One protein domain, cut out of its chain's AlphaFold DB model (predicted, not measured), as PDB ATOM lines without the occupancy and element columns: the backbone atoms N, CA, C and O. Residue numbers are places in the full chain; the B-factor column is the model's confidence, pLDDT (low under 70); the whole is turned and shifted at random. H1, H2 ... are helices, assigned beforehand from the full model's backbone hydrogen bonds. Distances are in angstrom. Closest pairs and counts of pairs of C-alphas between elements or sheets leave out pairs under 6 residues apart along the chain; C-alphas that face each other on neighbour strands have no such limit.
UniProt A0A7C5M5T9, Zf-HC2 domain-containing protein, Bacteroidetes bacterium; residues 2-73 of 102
ATOM      1  N   LYS A   2      54.555  35.824  18.452       49.91
ATOM      2  CA  LYS A   2      53.957  35.209  17.253       49.91
ATOM      3  C   LYS A   2      53.078  34.039  17.709       49.91
ATOM      4  O   LYS A   2      53.598  33.020  18.148       49.91
ATOM      5  N   LYS A   3      51.753  34.203  17.689       48.62
ATOM      6  CA  LYS A   3      50.818  33.112  17.991       48.62
ATOM      7  C   LYS A   3      50.819  32.160  16.790       48.62
ATOM      8  O   LYS A   3      50.357  32.535  15.719       48.62
ATOM      9  N   SER A   4      51.401  30.972  16.958       68.00
ATOM     10  CA  SER A   4      51.352  29.888  15.966       68.00
ATOM     11  C   SER A   4      49.889  29.532  15.646       68.00
ATOM     12  O   SER A   4      49.068  29.562  16.570       68.00
ATOM     13  N   PRO A   5      49.538  29.175  14.393       69.19
ATOM     14  CA  PRO A   5      48.176  28.765  14.029       69.19
ATOM     15  C   PRO A   5      47.636  27.631  14.919       69.19
ATOM     16  O   PRO A   5      46.451  27.622  15.249       69.19
ATOM     17  N   ALA A   6      48.510  26.745  15.410       72.75
ATOM     18  CA  ALA A   6      48.146  25.679  16.342       72.75
ATOM     19  C   ALA A   6      47.654  26.209  17.705       72.75
ATOM     20  O   ALA A   6      46.680  25.702  18.255       72.75
ATOM     21  N   ASN A   7      48.261  27.280  18.228       74.75
ATOM     22  CA  ASN A   7      47.840  27.877  19.503       74.75
ATOM     23  C   ASN A   7      46.493  28.594  19.382       74.75
ATOM     24  O   ASN A   7      45.719  28.615  20.338       74.75
ATOM     25  N   LEU A   8      46.201  29.176  18.215       79.38
ATOM     26  CA  LEU A   8      44.904  29.798  17.960       79.38
ATOM     27  C   LEU A   8      43.797  28.737  17.902       79.38
ATOM     28  O   LEU A   8      42.749  28.915  18.519       79.38
ATOM     29  N   LEU A   9      44.064  27.619  17.220       82.81
ATOM     30  CA  LEU A   9      43.146  26.488  17.141       82.81
ATOM     31  C   LEU A   9      42.844  25.912  18.530       82.81
ATOM     32  O   LEU A   9      41.677  25.763  18.878       82.81
ATOM     33  N   MET A  10      43.869  25.667  19.353       79.38
ATOM     34  CA  MET A  10      43.678  25.155  20.717       79.38
ATOM     35  C   MET A  10      42.871  26.119  21.598       79.38
ATOM     36  O   MET A  10      41.969  25.691  22.317       79.38
ATOM     37  N   MET A  11      43.124  27.431  21.500       78.81
ATOM     38  CA  MET A  11      42.323  28.439  22.206       78.81
ATOM     39  C   MET A  11      40.855  28.447  21.764       78.81
ATOM     40  O   MET A  11      39.972  28.638  22.599       78.81
ATOM     41  N   LEU A  12      40.585  28.282  20.466       83.44
ATOM     42  CA  LEU A  12      39.223  28.232  19.935       83.44
ATOM     43  C   LEU A  12      38.504  26.956  20.373       83.44
ATOM     44  O   LEU A  12      37.366  27.036  20.825       83.44
ATOM     45  N   LEU A  13      39.175  25.805  20.305       82.94
ATOM     46  CA  LEU A  13      38.620  24.530  20.750       82.94
ATOM     47  C   LEU A  13      38.240  24.581  22.231       82.94
ATOM     48  O   LEU A  13      37.102  24.269  22.557       82.94
ATOM     49  N   HIS A  14      39.118  25.088  23.100       79.81
ATOM     50  CA  HIS A  14      38.809  25.240  24.525       79.81
ATOM     51  C   HIS A  14      37.584  26.137  24.788       79.81
ATOM     52  O   HIS A  14      36.829  25.886  25.721       79.81
ATOM     53  N   LYS A  15      37.347  27.160  23.950       83.06
ATOM     54  CA  LYS A  15      36.171  28.046  24.055       83.06
ATOM     55  C   LYS A  15      34.881  27.456  23.479       83.06
ATOM     56  O   LYS A  15      33.805  27.856  23.907       83.06
ATOM     57  N   LEU A  16      34.983  26.585  22.477       86.94
ATOM     58  CA  LEU A  16      33.836  25.967  21.803       86.94
ATOM     59  C   LEU A  16      33.393  24.668  22.484       86.94
ATOM     60  O   LEU A  16      32.241  24.258  22.346       86.94
ATOM     61  N   THR A  17      34.298  24.008  23.205       89.00
ATOM     62  CA  THR A  17      33.968  22.825  23.994       89.00
ATOM     63  C   THR A  17      33.216  23.201  25.268       89.00
ATOM     64  O   THR A  17      33.487  24.256  25.842       89.00
ATOM     65  N   PRO A  18      32.309  22.333  25.750       89.94
ATOM     66  CA  PRO A  18      31.681  22.518  27.052       89.94
ATOM     67  C   PRO A  18      32.721  22.557  28.181       89.94
ATOM     68  O   PRO A  18      33.845  22.077  28.030       89.94
ATOM     69  N   SER A  19      32.334  23.136  29.316       93.19
ATOM     70  CA  SER A  19      33.179  23.255  30.503       93.19
ATOM     71  C   SER A  19      33.503  21.895  31.130       93.19
ATOM     72  O   SER A  19      32.800  20.900  30.919       93.19
ATOM     73  N   CYS A  20      34.574  21.856  31.929       94.50
ATOM     74  CA  CYS A  20      35.065  20.625  32.547       94.50
ATOM     75  C   CYS A  20      33.989  19.907  33.380       94.50
ATOM     76  O   CYS A  20      33.918  18.687  33.328       94.50
ATOM     77  N   ASP A  21      33.129  20.628  34.106       95.25
ATOM     78  CA  ASP A  21      32.046  20.058  34.923       95.25
ATOM     79  C   ASP A  21      30.978  19.339  34.084       95.25
ATOM     80  O   ASP A  21      30.500  18.263  34.449       95.25
ATOM     81  N   ILE A  22      30.645  19.889  32.914       95.44
ATOM     82  CA  ILE A  22      29.717  19.254  31.978       95.44
ATOM     83  C   ILE A  22      30.361  17.987  31.412       95.44
ATOM     84  O   ILE A  22      29.711  16.944  31.326       95.44
ATOM     85  N   VAL A  23      31.641  18.056  31.036       95.94
ATOM     86  CA  VAL A  23      32.356  16.928  30.428       95.94
ATOM     87  C   VAL A  23      32.565  15.796  31.423       95.94
ATOM     88  O   VAL A  23      32.266  14.655  31.086       95.94
ATOM     89  N   THR A  24      33.012  16.075  32.649       95.38
ATOM     90  CA  THR A  24      33.190  15.041  33.683       95.38
ATOM     91  C   THR A  24      31.867  14.357  34.016       95.38
ATOM     92  O   THR A  24      31.823  13.129  34.123       95.38
ATOM     93  N   ARG A  25      30.764  15.117  34.068       95.50
ATOM     94  CA  ARG A  25      29.418  14.558  34.217       95.50
ATOM     95  C   ARG A  25      29.024  13.677  33.035       95.50
ATOM     96  O   ARG A  25      28.538  12.574  33.251       95.50
ATOM     97  N   LYS A  26      29.263  14.107  31.792       96.50
ATOM     98  CA  LYS A  26      28.972  13.298  30.591       96.50
ATOM     99  C   LYS A  26      29.825  12.036  30.513       96.50
ATOM    100  O   LYS A  26      29.323  10.997  30.100       96.50
ATOM    101  N   VAL A  27      31.086  12.111  30.931       95.25
ATOM    102  CA  VAL A  27      31.974  10.950  31.050       95.25
ATOM    103  C   VAL A  27      31.413   9.957  32.069       95.25
ATOM    104  O   VAL A  27      31.329   8.775  31.749       95.25
ATOM    105  N   SER A  28      30.940  10.419  33.230       95.06
ATOM    106  CA  SER A  28      30.253   9.552  34.200       95.06
ATOM    107  C   SER A  28      28.973   8.948  33.620       95.06
ATOM    108  O   SER A  28      28.813   7.734  33.625       95.06
ATOM    109  N   GLU A  29      28.105   9.773  33.026       95.50
ATOM    110  CA  GLU A  29      26.861   9.318  32.394       95.50
ATOM    111  C   GLU A  29      27.116   8.295  31.275       95.50
ATOM    112  O   GLU A  29      26.246   7.475  31.000       95.50
ATOM    113  N   SER A  30      28.286   8.322  30.626       94.00
ATOM    114  CA  SER A  30      28.640   7.370  29.567       94.00
ATOM    115  C   SER A  30      28.828   5.931  30.054       94.00
ATOM    116  O   SER A  30      28.768   5.015  29.232       94.00
ATOM    117  N   LEU A  31      29.044   5.743  31.360       91.38
ATOM    118  CA  LEU A  31      29.126   4.429  31.996       91.38
ATOM    119  C   LEU A  31      27.735   3.877  32.318       91.38
ATOM    120  O   LEU A  31      27.490   2.690  32.137       91.38
ATOM    121  N   ASP A  32      26.799   4.746  32.704       91.00
ATOM    122  CA  ASP A  32      25.433   4.340  33.058       91.00
ATOM    123  C   ASP A  32      24.513   4.213  31.835       91.00
ATOM    124  O   ASP A  32      23.596   3.389  31.790       91.00
ATOM    125  N   ARG A  33      24.719   5.065  30.824       92.31
ATOM    126  CA  ARG A  33      23.894   5.119  29.615       92.31
ATOM    127  C   ARG A  33      24.722   5.371  28.367       92.31
ATOM    128  O   ARG A  33      25.775   6.002  28.368       92.31
ATOM    129  N   LYS A  34      24.158   4.990  27.224       90.19
ATOM    130  CA  LYS A  34      24.723   5.373  25.928       90.19
ATOM    131  C   LYS A  34      24.559   6.881  25.727       90.19
ATOM    132  O   LYS A  34      23.443   7.403  25.720       90.19
ATOM    133  N   LEU A  35      25.680   7.565  25.522       92.62
ATOM    134  CA  LEU A  35      25.685   8.938  25.029       92.62
ATOM    135  C   LEU A  35      25.202   8.983  23.576       92.62
ATOM    136  O   LEU A  35      25.521   8.089  22.779       92.62
ATOM    137  N   ASN A  36      24.468  10.036  23.222       93.88
ATOM    138  CA  ASN A  36      24.126  10.297  21.827       93.88
ATOM    139  C   ASN A  36      25.381  10.730  21.033       93.88
ATOM    140  O   ASN A  36      26.439  11.010  21.600       93.88
ATOM    141  N   LEU A  37      25.291  10.744  19.700       94.06
ATOM    142  CA  LEU A  37      26.446  11.040  18.841       94.06
ATOM    143  C   LEU A  37      27.037  12.431  19.110       94.06
ATOM    144  O   LEU A  37      28.255  12.588  19.106       94.06
ATOM    145  N   TRP A  38      26.186  13.416  19.396       91.94
ATOM    146  CA  TRP A  38      26.615  14.783  19.676       91.94
ATOM    147  C   TRP A  38      27.379  14.891  20.999       91.94
ATOM    148  O   TRP A  38      28.473  15.451  21.039       91.94
ATOM    149  N   GLU A  39      26.863  14.267  22.058       93.81
ATOM    150  CA  GLU A  39      27.512  14.183  23.369       93.81
ATOM    151  C   GLU A  39      28.896  13.530  23.260       93.81
ATOM    152  O   GLU A  39      29.861  14.013  23.851       93.81
ATOM    153  N   LYS A  40      29.026  12.468  22.452       93.69
ATOM    154  CA  LYS A  40      30.319  11.808  22.209       93.69
ATOM    155  C   LYS A  40      31.327  12.733  21.535       93.69
ATOM    156  O   LYS A  40      32.487  12.753  21.940       93.69
ATOM    157  N   ILE A  41      30.899  13.491  20.523       93.62
ATOM    158  CA  ILE A  41      31.767  14.445  19.819       93.62
ATOM    159  C   ILE A  41      32.223  15.544  20.779       93.62
ATOM    160  O   ILE A  41      33.417  15.820  20.860       93.62
ATOM    161  N   GLN A  42      31.301  16.129  21.549       92.75
ATOM    162  CA  GLN A  42      31.619  17.186  22.513       92.75
ATOM    163  C   GLN A  42      32.635  16.727  23.564       92.75
ATOM    164  O   GLN A  42      33.610  17.433  23.821       92.75
ATOM    165  N   VAL A  43      32.429  15.537  24.137       94.56
ATOM    166  CA  VAL A  43      33.369  14.944  25.095       94.56
ATOM    167  C   VAL A  43      34.721  14.706  24.422       94.56
ATOM    168  O   VAL A  43      35.729  15.181  24.928       94.56
ATOM    169  N   SER A  44      34.755  14.055  23.255       93.62
ATOM    170  CA  SER A  44      36.001  13.760  22.528       93.62
ATOM    171  C   SER A  44      36.832  15.019  22.241       93.62
ATOM    172  O   SER A  44      38.029  15.051  22.522       93.62
ATOM    173  N   LEU A  45      36.188  16.093  21.765       93.50
ATOM    174  CA  LEU A  45      36.847  17.377  21.507       93.50
ATOM    175  C   LEU A  45      37.471  17.976  22.772       93.50
ATOM    176  O   LEU A  45      38.606  18.444  22.724       93.50
ATOM    177  N   HIS A  46      36.759  17.947  23.903       95.75
ATOM    178  CA  HIS A  46      37.281  18.497  25.152       95.75
ATOM    179  C   HIS A  46      38.457  17.682  25.704       95.75
ATOM    180  O   HIS A  46      39.437  18.253  26.176       95.75
ATOM    181  N   LEU A  47      38.406  16.348  25.608       94.38
ATOM    182  CA  LEU A  47      39.489  15.479  26.083       94.38
ATOM    183  C   LEU A  47      40.801  15.693  25.311       94.38
ATOM    184  O   LEU A  47      41.870  15.525  25.887       94.38
ATOM    185  N   MET A  48      40.738  16.120  24.044       92.06
ATOM    186  CA  MET A  48      41.935  16.455  23.258       92.06
ATOM    187  C   MET A  48      42.636  17.736  23.727       92.06
ATOM    188  O   MET A  48      43.836  17.884  23.502       92.06
ATOM    189  N   VAL A  49      41.907  18.669  24.350       91.31
ATOM    190  CA  VAL A  49      42.450  19.973  24.778       91.31
ATOM    191  C   VAL A  49      42.647  20.087  26.288       91.31
ATOM    192  O   VAL A  49      43.355  20.982  26.743       91.31
ATOM    193  N   CYS A  50      42.032  19.197  27.069       93.69
ATOM    194  CA  CYS A  50      42.066  19.212  28.525       93.69
ATOM    195  C   CYS A  50      42.607  17.887  29.070       93.69
ATOM    196  O   CYS A  50      41.881  16.901  29.226       93.69
ATOM    197  N   GLU A  51      43.891  17.893  29.431       94.56
ATOM    198  CA  GLU A  51      44.576  16.712  29.961       94.56
ATOM    199  C   GLU A  51      43.944  16.201  31.268       94.56
ATOM    200  O   GLU A  51      43.851  14.994  31.483       94.56
ATOM    201  N   PHE A  52      43.448  17.098  32.128       95.56
ATOM    202  CA  PHE A  52      42.790  16.718  33.382       95.56
ATOM    203  C   PHE A  52      41.526  15.889  33.150       95.56
ATOM    204  O   PHE A  52      41.332  14.870  33.811       95.56
ATOM    205  N   CYS A  53      40.689  16.292  32.190       95.75
ATOM    206  CA  CYS A  53      39.483  15.536  31.858       95.75
ATOM    207  C   CYS A  53      39.833  14.190  31.212       95.75
ATOM    208  O   CYS A  53      39.153  13.199  31.476       95.75
ATOM    209  N   ASN A  54      40.910  14.134  30.419       95.81
ATOM    210  CA  ASN A  54      41.409  12.878  29.862       95.81
ATOM    211  C   ASN A  54      41.859  11.910  30.964       95.81
ATOM    212  O   ASN A  54      41.377  10.781  31.026       95.81
ATOM    213  N   ARG A  55      42.678  12.383  31.910       96.81
ATOM    214  CA  ARG A  55      43.111  11.585  33.068       96.81
ATOM    215  C   ARG A  55      41.935  11.126  33.933       96.81
ATOM    216  O   ARG A  55      41.899   9.969  34.336       96.81
ATOM    217  N   TYR A  56      40.965  12.006  34.193       96.06
ATOM    218  CA  TYR A  56      39.751  11.662  34.940       96.06
ATOM    219  C   TYR A  56      38.973  10.522  34.272       96.06
ATOM    220  O   TYR A  56      38.592   9.560  34.937       96.06
ATOM    221  N   ARG A  57      38.773  10.595  32.949       96.31
ATOM    222  CA  ARG A  57      38.111   9.531  32.186       96.31
ATOM    223  C   ARG A  57      38.835   8.195  32.343       96.31
ATOM    224  O   ARG A  57      38.177   7.182  32.563       96.31
ATOM    225  N   ASP A  58      40.156   8.193  32.223       96.25
ATOM    226  CA  ASP A  58      40.946   6.964  32.302       96.25
ATOM    227  C   ASP A  58      40.885   6.343  33.708       96.25
ATOM    228  O   ASP A  58      40.700   5.132  33.838       96.25
ATOM    229  N   GLN A  59      40.936   7.167  34.761       96.56
ATOM    230  CA  GLN A  59      40.729   6.721  36.146       96.56
ATOM    231  C   GLN A  59      39.343   6.104  36.342       96.56
ATOM    232  O   GLN A  59      39.218   5.021  36.913       96.56
ATOM    233  N   LEU A  60      38.300   6.768  35.839       95.19
ATOM    234  CA  LEU A  60      36.927   6.302  35.993       95.19
ATOM    235  C   LEU A  60      36.695   4.967  35.265       95.19
ATOM    236  O   LEU A  60      36.080   4.057  35.822       95.19
ATOM    237  N   LEU A  61      37.245   4.812  34.057       94.94
ATOM    238  CA  LEU A  61      37.197   3.550  33.311       94.94
ATOM    239  C   LEU A  61      37.961   2.430  34.022       94.94
ATOM    240  O   LEU A  61      37.478   1.300  34.053       94.94
ATOM    241  N   ALA A  62      39.122   2.723  34.612       95.62
ATOM    242  CA  ALA A  62      39.892   1.735  35.362       95.62
ATOM    243  C   ALA A  62      39.123   1.223  36.591       95.62
ATOM    244  O   ALA A  62      39.087   0.013  36.835       95.62
ATOM    245  N   ILE A  63      38.463   2.122  37.330       93.88
ATOM    246  CA  ILE A  63      37.597   1.756  38.461       93.88
ATOM    247  C   ILE A  63      36.453   0.864  37.973       93.88
ATOM    248  O   ILE A  63      36.258  -0.224  38.513       93.88
ATOM    249  N   HIS A  64      35.743   1.280  36.922       91.38
ATOM    250  CA  HIS A  64      34.608   0.530  36.385       91.38
ATOM    251  C   HIS A  64      35.002  -0.881  35.936       91.38
ATOM    252  O   HIS A  64      34.393  -1.857  36.358       91.38
ATOM    253  N   GLN A  65      36.076  -1.007  35.153       91.06
ATOM    254  CA  GLN A  65      36.577  -2.307  34.697       91.06
ATOM    255  C   GLN A  65      37.015  -3.200  35.859       91.06
ATOM    256  O   GLN A  65      36.848  -4.416  35.805       91.06
ATOM    257  N   THR A  66      37.592  -2.613  36.910       91.19
ATOM    258  CA  THR A  66      37.968  -3.365  38.109       91.19
ATOM    259  C   THR A  66      36.720  -3.893  38.809       91.19
ATOM    260  O   THR A  66      36.672  -5.078  39.125       91.19
ATOM    261  N   LEU A  67      35.688  -3.063  38.987       88.19
ATOM    262  CA  LEU A  67      34.418  -3.476  39.590       88.19
ATOM    263  C   LEU A  67      33.709  -4.558  38.767       88.19
ATOM    264  O   LEU A  67      33.274  -5.552  39.339       88.19
ATOM    265  N   GLU A  68      33.652  -4.418  37.441       85.69
ATOM    266  CA  GLU A  68      33.072  -5.433  36.550       85.69
ATOM    267  C   GLU A  68      33.813  -6.772  36.638       85.69
ATOM    268  O   GLU A  68      33.198  -7.835  36.660       85.69
ATOM    269  N   ARG A  69      35.147  -6.755  36.727       84.00
ATOM    270  CA  ARG A  69      35.918  -7.994  36.898       84.00
ATOM    271  C   ARG A  69      35.588  -8.690  38.214       84.00
ATOM    272  O   ARG A  69      35.482  -9.907  38.211       84.00
ATOM    273  N   HIS A  70      35.398  -7.945  39.303       78.50
ATOM    274  CA  HIS A  70      35.061  -8.530  40.606       78.50
ATOM    275  C   HIS A  70      33.604  -8.999  40.675       78.50
ATOM    276  O   HIS A  70      33.340 -10.056  41.235       78.50
ATOM    277  N   SER A  71      32.660  -8.287  40.049       71.31
ATOM    278  CA  SER A  71      31.259  -8.728  39.993       71.31
ATOM    279  C   SER A  71      31.067 -10.005  39.164       71.31
ATOM    280  O   SER A  71      30.161 -10.789  39.439       71.31
ATOM    281  N   HIS A  72      31.927 -10.235  38.168       60.97
ATOM    282  CA  HIS A  72      31.910 -11.434  37.328       60.97
ATOM    283  C   HIS A  72      32.854 -12.554  37.800       60.97
ATOM    284  O   HIS A  72      32.744 -13.669  37.292       60.97
ATOM    285  N   ALA A  73      33.742 -12.311  38.774       59.47
ATOM    286  CA  ALA A  73      34.739 -13.278  39.256       59.47
ATOM    287  C   ALA A  73      34.174 -14.431  40.113       59.47
ATOM    288  O   ALA A  73      34.938 -15.203  40.685       59.47
TER     289      ALA A  73
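What this domain is: This is residues 2 to 73 of the 102 residues of the protein "Zf-HC2 domain-containing protein" of Bacteroidetes bacterium (UniProt A0A7C5M5T9). Three helices make a small body, in which H3 crosses H2 and the first part of H4 runs beside H2; H1 meets the end of H3. Residues 2 to 9 stick out at one end of the long axis and residues 65 to 73 at the other, and these two arms make the length. The printed part has 72 residues with four named helices, H1 to H4 in order, and no named strand: the class is all helix. The whole is loose, with a radius of gyration of the C-alphas of 14.9 A and spans of 56 by 22 by 17 A.

How they stand to each other: Start at H1, residues 5 to 16, which with residues 10 to 14 touches H3, residues 37 to 49, the hub; look at the C-alphas of His 14 and Val 49, the closest, 6.4 A apart. These two helices run opposite ways at a steep tilt of 47 degrees. Next, H2, residues 20 to 32, touches H3 at a steep tilt of 51 degrees, closest at the C-alphas of Val 23 and Val 43, 5.8 A. H4, residues 51 to 72, touches H2 with residues 53 to 60 at a shallow tilt of 19 degrees, the same way, closest at Val 27 and Arg 57, C-alphas 6.4 A apart. H3 and H4 touch only at the corner, closest at the C-alphas of Leu 47 and Asn 54, 5.0 A. H1 is apart from H2 and H4. Every O i to N i+4 pair is within hydrogen-bond range in H1 and H4, 7 of 9 in H2 and 8 of 9 in H3.

Where its parts are: Find C-alpha 5 at (48.176, 28.765, 14.029); from there H1 runs 16.5 A to C-alpha 16. H2 covers 18.9 A and H3 19.3 A. H4, the longest, runs 31.7 A to C-alpha 72 at (31.910, -11.434, 37.328).

The domain as a whole: The C-alphas of Lys 2 and Ala 73, the two farthest apart, are 56.6 A apart. The printed part has no cut, and its three links are tight. Look for pLDDT under 70 at residues 2 to 5 and 72 to 73.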